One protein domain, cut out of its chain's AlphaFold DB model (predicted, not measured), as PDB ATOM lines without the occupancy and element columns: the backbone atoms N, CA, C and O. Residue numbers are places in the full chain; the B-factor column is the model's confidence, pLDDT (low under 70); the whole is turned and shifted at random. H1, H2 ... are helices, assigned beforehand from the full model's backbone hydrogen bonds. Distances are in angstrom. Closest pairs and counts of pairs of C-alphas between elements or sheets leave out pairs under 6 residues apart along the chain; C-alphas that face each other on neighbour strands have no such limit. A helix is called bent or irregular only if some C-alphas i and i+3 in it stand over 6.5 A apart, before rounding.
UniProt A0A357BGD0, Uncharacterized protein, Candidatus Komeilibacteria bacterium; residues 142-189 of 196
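Overview. This is residues 142 to 189 of the 196 residues of an uncharacterized protein of Candidatus Komeilibacteria bacterium (UniProt A0A357BGD0). The longest helix, H2, and the shorter H1 lie side by side as a helical hairpin, and H3 sits obliquely near both, so that the centres of the three helices make a triangle. The turn of the hairpin sticks out with residues 149 to 154, of which 149 belongs to H1, and the chain after H3, residues 181 to 189, folds back from the end of that helix. The printed part has 48 residues with three named helices, in the order H1, H2, H3, and no named strand; the class is all helix. The whole is compact, with a radius of gyration of the C-alphas of 10.1 A, and rounded, with spans of 27 by 21 by 21 A.

Along the chain. H2 is made of residues 155 to 168 and measures 20.1 A from first to last C-alpha; C-alpha 155 is at (35.750, -42.881, -4.392) and C-alpha 168 is at (51.415, -36.169, -14.971). H1, residues 142 to 149, comes before it and measures 12.7 A; C-alpha 142 is at (40.204, -38.673, -20.970). H1 is irregular: C-alphas 142 and 145 are 7.1 A apart. H3, residues 171 to 180, comes after H2, measures 14.3 A and ends with C-alpha 180 at (33.381, -31.039, -19.815).

Arrangement. H2 touches H1 with residues 157 to 161 alone, and the closest C-alphas, those of Ile 147 and Phe 158, are 6.4 A apart. The two run opposite ways at a shallow tilt of 6 degrees and form a helical hairpin. H2 and H3 are close but not clearly touching; their closest C-alphas, those of Leu 165 and Val 174, are 7.2 A apart. They run opposite ways at a steep tilt of 49 degrees. H1 and H3 are also close but not clearly touching, with the C-alphas of Phe 142 and Gln 177 closest at 7.1 A. These two run the same way at a steep tilt of 53 degrees. In H2 and H3 every O i to N i+4 pair is within hydrogen-bond range; in H1, 2 of 4 are.

Size, cuts and confidence. The two C-alphas farthest apart are those of Asp 151 and Asn 170, at 27.7 A, and those of Phe 142 and Pro 189, the first and last printed residues, are 21.6 A apart. The printed part has no cut. The links from H1 to H2 and from H2 to H3 are both tight, with 5 and 2 residues. The mean pLDDT of the printed part is 86.4, and residues 150 to 151 are under 70.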
ATOM      1  N   PHE A 142      41.302 -38.059 -20.238       87.75
ATOM      2  CA  PHE A 142      40.204 -38.673 -20.970       87.75
ATOM      3  C   PHE A 142      39.696 -39.998 -20.384       87.75
ATOM      4  O   PHE A 142      38.613 -40.436 -20.787       87.75
ATOM      5  N   ASP A 143      40.425 -40.588 -19.440       89.50
ATOM      6  CA  ASP A 143      40.069 -41.835 -18.769       89.50
ATOM      7  C   ASP A 143      39.133 -41.641 -17.577       89.50
ATOM      8  O   ASP A 143      38.510 -42.602 -17.135       89.50
ATOM      9  N   ILE A 144      38.962 -40.402 -17.104       89.25
ATOM     10  CA  ILE A 144      38.099 -40.069 -15.964       89.25
ATOM     11  C   ILE A 144      36.699 -40.712 -16.052       89.25
ATOM     12  O   ILE A 144      36.260 -41.304 -15.063       89.25
ATOM     13  N   PRO A 145      35.994 -40.685 -17.205       85.06
ATOM     14  CA  PRO A 145      34.685 -41.322 -17.319       85.06
ATOM     15  C   PRO A 145      34.696 -42.825 -17.033       85.06
ATOM     16  O   PRO A 145      33.690 -43.344 -16.574       85.06
ATOM     17  N   TYR A 146      35.795 -43.539 -17.292       81.38
ATOM     18  CA  TYR A 146      35.856 -44.990 -17.088       81.38
ATOM     19  C   TYR A 146      35.870 -45.376 -15.609       81.38
ATOM     20  O   TYR A 146      35.293 -46.399 -15.250       81.38
ATOM     21  N   ILE A 147      36.495 -44.555 -14.761       81.50
ATOM     22  CA  ILE A 147      36.468 -44.763 -13.310       81.50
ATOM     23  C   ILE A 147      35.135 -44.287 -12.728       81.50
ATOM     24  O   ILE A 147      34.573 -44.964 -11.881       81.50
ATOM     25  N   LEU A 148      34.580 -43.178 -13.233       80.62
ATOM     26  CA  LEU A 148      33.322 -42.617 -12.724       80.62
ATOM     27  C   LEU A 148      32.056 -43.372 -13.144       80.62
ATOM     28  O   LEU A 148      31.035 -43.252 -12.473       80.62
ATOM     29  N   ARG A 149      32.064 -44.065 -14.289       70.06
ATOM     30  CA  ARG A 149      30.849 -44.701 -14.826       70.06
ATOM     31  C   ARG A 149      30.562 -46.063 -14.207       70.06
ATOM     32  O   ARG A 149      29.430 -46.523 -14.277       70.06
ATOM     33  N   ASN A 150      31.574 -46.717 -13.659       62.94
ATOM     34  CA  ASN A 150      31.429 -48.076 -13.183       62.94
ATOM     35  C   ASN A 150      31.326 -48.038 -11.655       62.94
ATOM     36  O   ASN A 150      32.305 -47.743 -10.979       62.94
ATOM     37  N   ASP A 151      30.160 -48.413 -11.127       68.25
ATOM     38  CA  ASP A 151      29.938 -48.868  -9.738       68.25
ATOM     39  C   ASP A 151      30.977 -49.903  -9.252       68.25
ATOM     40  O   ASP A 151      31.134 -50.171  -8.064       68.25
ATOM     41  N   ARG A 152      31.728 -50.463 -10.198       75.69
ATOM     42  CA  ARG A 152      32.943 -51.245 -10.019       75.69
ATOM     43  C   ARG A 152      34.032 -50.586  -9.168       75.69
ATOM     44  O   ARG A 152      34.781 -51.338  -8.543       75.69
ATOM     45  N   TYR A 153      34.158 -49.256  -9.179       83.31
ATOM     46  CA  TYR A 153      35.220 -48.532  -8.475       83.31
ATOM     47  C   TYR A 153      34.654 -47.519  -7.482       83.31
ATOM     48  O   TYR A 153      33.664 -46.843  -7.745       83.31
ATOM     49  N   ASP A 154      35.312 -47.420  -6.332       84.50
ATOM     50  CA  ASP A 154      34.938 -46.526  -5.246       84.50
ATOM     51  C   ASP A 154      35.586 -45.136  -5.374       84.50
ATOM     52  O   ASP A 154      36.440 -44.877  -6.230       84.50
ATOM     53  N   GLN A 155      35.185 -44.229  -4.478       85.31
ATOM     54  CA  GLN A 155      35.750 -42.881  -4.392       85.31
ATOM     55  C   GLN A 155      37.271 -42.912  -4.166       85.31
ATOM     56  O   GLN A 155      37.989 -42.120  -4.767       85.31
ATOM     57  N   ALA A 156      37.783 -43.868  -3.385       89.00
ATOM     58  CA  ALA A 156      39.218 -43.994  -3.135       89.00
ATOM     59  C   ALA A 156      40.009 -44.266  -4.428       89.00
ATOM     60  O   ALA A 156      41.062 -43.672  -4.664       89.00
ATOM     61  N   THR A 157      39.485 -45.121  -5.310       89.31
ATOM     62  CA  THR A 157      40.083 -45.372  -6.629       89.31
ATOM     63  C   THR A 157      40.061 -44.116  -7.505       89.31
ATOM     64  O   THR A 157      41.026 -43.844  -8.227       89.31
ATOM     65  N   PHE A 158      38.989 -43.323  -7.435       90.00
ATOM     66  CA  PHE A 158      38.916 -42.034  -8.122       90.00
ATOM     67  C   PHE A 158      39.945 -41.028  -7.584       90.00
ATOM     68  O   PHE A 158      40.621 -40.373  -8.377       90.00
ATOM     69  N   ASP A 159      40.132 -40.944  -6.269       90.06
ATOM     70  CA  ASP A 159      41.092 -40.024  -5.650       90.06
ATOM     71  C   ASP A 159      42.541 -40.379  -6.030       90.06
ATOM     72  O   ASP A 159      43.350 -39.493  -6.339       90.06
ATOM     73  N   LEU A 160      42.859 -41.679  -6.106       92.69
ATOM     74  CA  LEU A 160      44.130 -42.165  -6.657       92.69
ATOM     75  C   LEU A 160      44.309 -41.728  -8.114       92.69
ATOM     76  O   LEU A 160      45.396 -41.294  -8.497       92.69
ATOM     77  N   MET A 161      43.250 -41.812  -8.924       92.81
ATOM     78  CA  MET A 161      43.281 -41.384 -10.324       92.81
ATOM     79  C   MET A 161      43.529 -39.890 -10.439       92.81
ATOM     80  O   MET A 161      44.360 -39.474 -11.245       92.81
ATOM     81  N   LEU A 162      42.840 -39.090  -9.632       91.62
ATOM     82  CA  LEU A 162      43.008 -37.649  -9.631       91.62
ATOM     83  C   LEU A 162      44.440 -37.269  -9.238       91.62
ATOM     84  O   LEU A 162      45.089 -36.530  -9.977       91.62
ATOM     85  N   SER A 163      44.972 -37.838  -8.152       91.75
ATOM     86  CA  SER A 163      46.368 -37.622  -7.741       91.75
ATOM     87  C   SER A 163      47.361 -38.021  -8.833       91.75
ATOM     88  O   SER A 163      48.274 -37.262  -9.162       91.75
ATOM     89  N   ALA A 164      47.165 -39.188  -9.451       92.00
ATOM     90  CA  ALA A 164      48.025 -39.658 -10.527       92.00
ATOM     91  C   ALA A 164      47.977 -38.726 -11.746       92.00
ATOM     92  O   ALA A 164      49.024 -38.360 -12.279       92.00
ATOM     93  N   LEU A 165      46.790 -38.280 -12.160       91.50
ATOM     94  CA  LEU A 165      46.634 -37.334 -13.266       91.50
ATOM     95  C   LEU A 165      47.330 -36.005 -12.988       91.50
ATOM     96  O   LEU A 165      47.984 -35.486 -13.883       91.50
ATOM     97  N   LEU A 166      47.241 -35.480 -11.768       90.19
ATOM     98  CA  LEU A 166      47.885 -34.218 -11.389       90.19
ATOM     99  C   LEU A 166      49.403 -34.321 -11.289       90.19
ATOM    100  O   LEU A 166      50.098 -33.327 -11.478       90.19
ATOM    101  N   SER A 167      49.929 -35.523 -11.053       88.94
ATOM    102  CA  SER A 167      51.372 -35.772 -11.120       88.94
ATOM    103  C   SER A 167      51.914 -35.813 -12.556       88.94
ATOM    104  O   SER A 167      53.121 -35.694 -12.758       88.94
ATOM    105  N   ILE A 168      51.041 -35.999 -13.556       85.56
ATOM    106  CA  ILE A 168      51.415 -36.169 -14.971       85.56
ATOM    107  C   ILE A 168      51.019 -34.949 -15.816       85.56
ATOM    108  O   ILE A 168      51.714 -34.611 -16.772       85.56
ATOM    109  N   PHE A 169      49.901 -34.299 -15.493       87.56
ATOM    110  CA  PHE A 169      49.294 -33.227 -16.274       87.56
ATOM    111  C   PHE A 169      49.050 -31.990 -15.416       87.56
ATOM    112  O   PHE A 169      48.618 -32.082 -14.269       87.56
ATOM    113  N   ASN A 170      49.216 -30.816 -16.026       88.56
ATOM    114  CA  ASN A 170      48.909 -29.547 -15.378       88.56
ATOM    115  C   ASN A 170      47.437 -29.503 -14.942       88.56
ATOM    116  O   ASN A 170      46.541 -29.919 -15.688       88.56
ATOM    117  N   ARG A 171      47.182 -28.909 -13.771       88.94
ATOM    118  CA  ARG A 171      45.850 -28.807 -13.152       88.94
ATOM    119  C   ARG A 171      44.769 -28.305 -14.111       88.94
ATOM    120  O   ARG A 171      43.701 -28.909 -14.180       88.94
ATOM    121  N   GLY A 172      45.058 -27.281 -14.918       90.25
ATOM    122  CA  GLY A 172      44.103 -26.749 -15.895       90.25
ATOM    123  C   GLY A 172      43.626 -27.770 -16.941       90.25
ATOM    124  O   GLY A 172      42.490 -27.688 -17.402       90.25
ATOM    125  N   VAL A 173      44.445 -28.763 -17.311       90.38
ATOM    126  CA  VAL A 173      44.031 -29.838 -18.237       90.38
ATOM    127  C   VAL A 173      43.002 -30.749 -17.571       90.38
ATOM    128  O   VAL A 173      41.982 -31.074 -18.180       90.38
ATOM    129  N   VAL A 174      43.263 -31.140 -16.323       90.62
ATOM    130  CA  VAL A 174      42.371 -32.000 -15.536       90.62
ATOM    131  C   VAL A 174      41.057 -31.274 -15.239       90.62
ATOM    132  O   VAL A 174      39.989 -31.839 -15.466       90.62
ATOM    133  N   LEU A 175      41.120 -29.999 -14.836       91.06
ATOM    134  CA  LEU A 175      39.943 -29.172 -14.562       91.06
ATOM    135  C   LEU A 175      39.034 -29.048 -15.790       91.06
ATOM    136  O   LEU A 175      37.857 -29.388 -15.702       91.06
ATOM    137  N   ARG A 176      39.584 -28.681 -16.957       91.56
ATOM    138  CA  ARG A 176      38.806 -28.598 -18.206       91.56
ATOM    139  C   ARG A 176      38.114 -29.909 -18.551       91.56
ATOM    140  O   ARG A 176      37.008 -29.916 -19.090       91.56
ATOM    141  N   GLN A 177      38.765 -31.037 -18.279       91.06
ATOM    142  CA  GLN A 177      38.159 -32.337 -18.523       91.06
ATOM    143  C   GLN A 177      37.011 -32.621 -17.545       91.06
ATOM    144  O   GLN A 177      35.983 -33.143 -17.964       91.06
ATOM    145  N   MET A 178      37.144 -32.241 -16.278       90.06
ATOM    146  CA  MET A 178      36.082 -32.377 -15.276       90.06
ATOM    147  C   MET A 178      34.889 -31.456 -15.549       90.06
ATOM    148  O   MET A 178      33.744 -31.888 -15.408       90.06
ATOM    149  N   GLU A 179      35.139 -30.225 -16.001       91.56
ATOM    150  CA  GLU A 179      34.113 -29.279 -16.463       91.56
ATOM    151  C   GLU A 179      33.323 -29.849 -17.640       91.56
ATOM    152  O   GLU A 179      32.096 -29.890 -17.595       91.56
ATOM    153  N   ARG A 180      34.015 -30.381 -18.658       89.62
ATOM    154  CA  ARG A 180      33.381 -31.039 -19.815       89.62
ATOM    155  C   ARG A 180      32.474 -32.199 -19.423       89.62
ATOM    156  O   ARG A 180      31.514 -32.485 -20.129       89.62
ATOM    157  N   LEU A 181      32.798 -32.887 -18.333       87.38
ATOM    158  CA  LEU A 181      32.003 -33.998 -17.820       87.38
ATOM    159  C   LEU A 181      30.880 -33.543 -16.875       87.38
ATOM    160  O   LEU A 181      30.055 -34.370 -16.492       87.38
ATOM    161  N   GLY A 182      30.844 -32.268 -16.470       88.44
ATOM    162  CA  GLY A 182      29.934 -31.778 -15.430       88.44
ATOM    163  C   GLY A 182      30.218 -32.391 -14.052       88.44
ATOM    164  O   GLY A 182      29.304 -32.580 -13.249       88.44
ATOM    165  N   LYS A 183      31.475 -32.768 -13.784       88.06
ATOM    166  CA  LYS A 183      31.889 -33.533 -12.592       88.06
ATOM    167  C   LYS A 183      32.769 -32.747 -11.620       88.06
ATOM    168  O   LYS A 183      33.367 -33.339 -10.734       88.06
ATOM    169  N   THR A 184      32.829 -31.422 -11.735       87.56
ATOM    170  CA  THR A 184      33.656 -30.559 -10.866       87.56
ATOM    171  C   THR A 184      33.322 -30.666  -9.377       87.56
ATOM    172  O   THR A 184      34.206 -30.465  -8.558       87.56
ATOM    173  N   HIS A 185      32.096 -31.053  -9.015       86.31
ATOM    174  CA  HIS A 185      31.696 -31.318  -7.625       86.31
ATOM    175  C   HIS A 185      32.431 -32.504  -6.975       86.31
ATOM    176  O   HIS A 185      32.385 -32.643  -5.760       86.31
ATOM    177  N   LEU A 186      33.081 -33.364  -7.770       84.62
ATOM    178  CA  LEU A 186      33.919 -34.465  -7.280       84.62
ATOM    179  C   LEU A 186      35.367 -34.032  -7.018       84.62
ATOM    180  O   LEU A 186      36.180 -34.847  -6.592       84.62
ATOM    181  N   LEU A 187      35.721 -32.783  -7.333       84.56
ATOM    182  CA  LEU A 187      37.054 -32.257  -7.073       84.56
ATOM    183  C   LEU A 187      37.159 -31.772  -5.622       84.56
ATOM    184  O   LEU A 187      36.185 -31.224  -5.095       84.56
ATOM    185  N   PRO A 188      38.337 -31.913  -4.988       80.88
ATOM    186  CA  PRO A 188      38.595 -31.331  -3.677       80.88
ATOM    187  C   PRO A 188      38.295 -29.816  -3.649       80.88
ATOM    188  O   PRO A 188      38.514 -29.137  -4.654       80.88
ATOM    189  N   PRO A 189      37.810 -29.239  -2.535       76.69
ATOM    190  CA  PRO A 189      37.442 -27.817  -2.475       76.69
ATOM    191  C   PRO A 189      38.599 -26.855  -2.806       76.69
ATOM    192  O   PRO A 189      38.420 -25.843  -3.482       76.69
TER     193      PRO A 189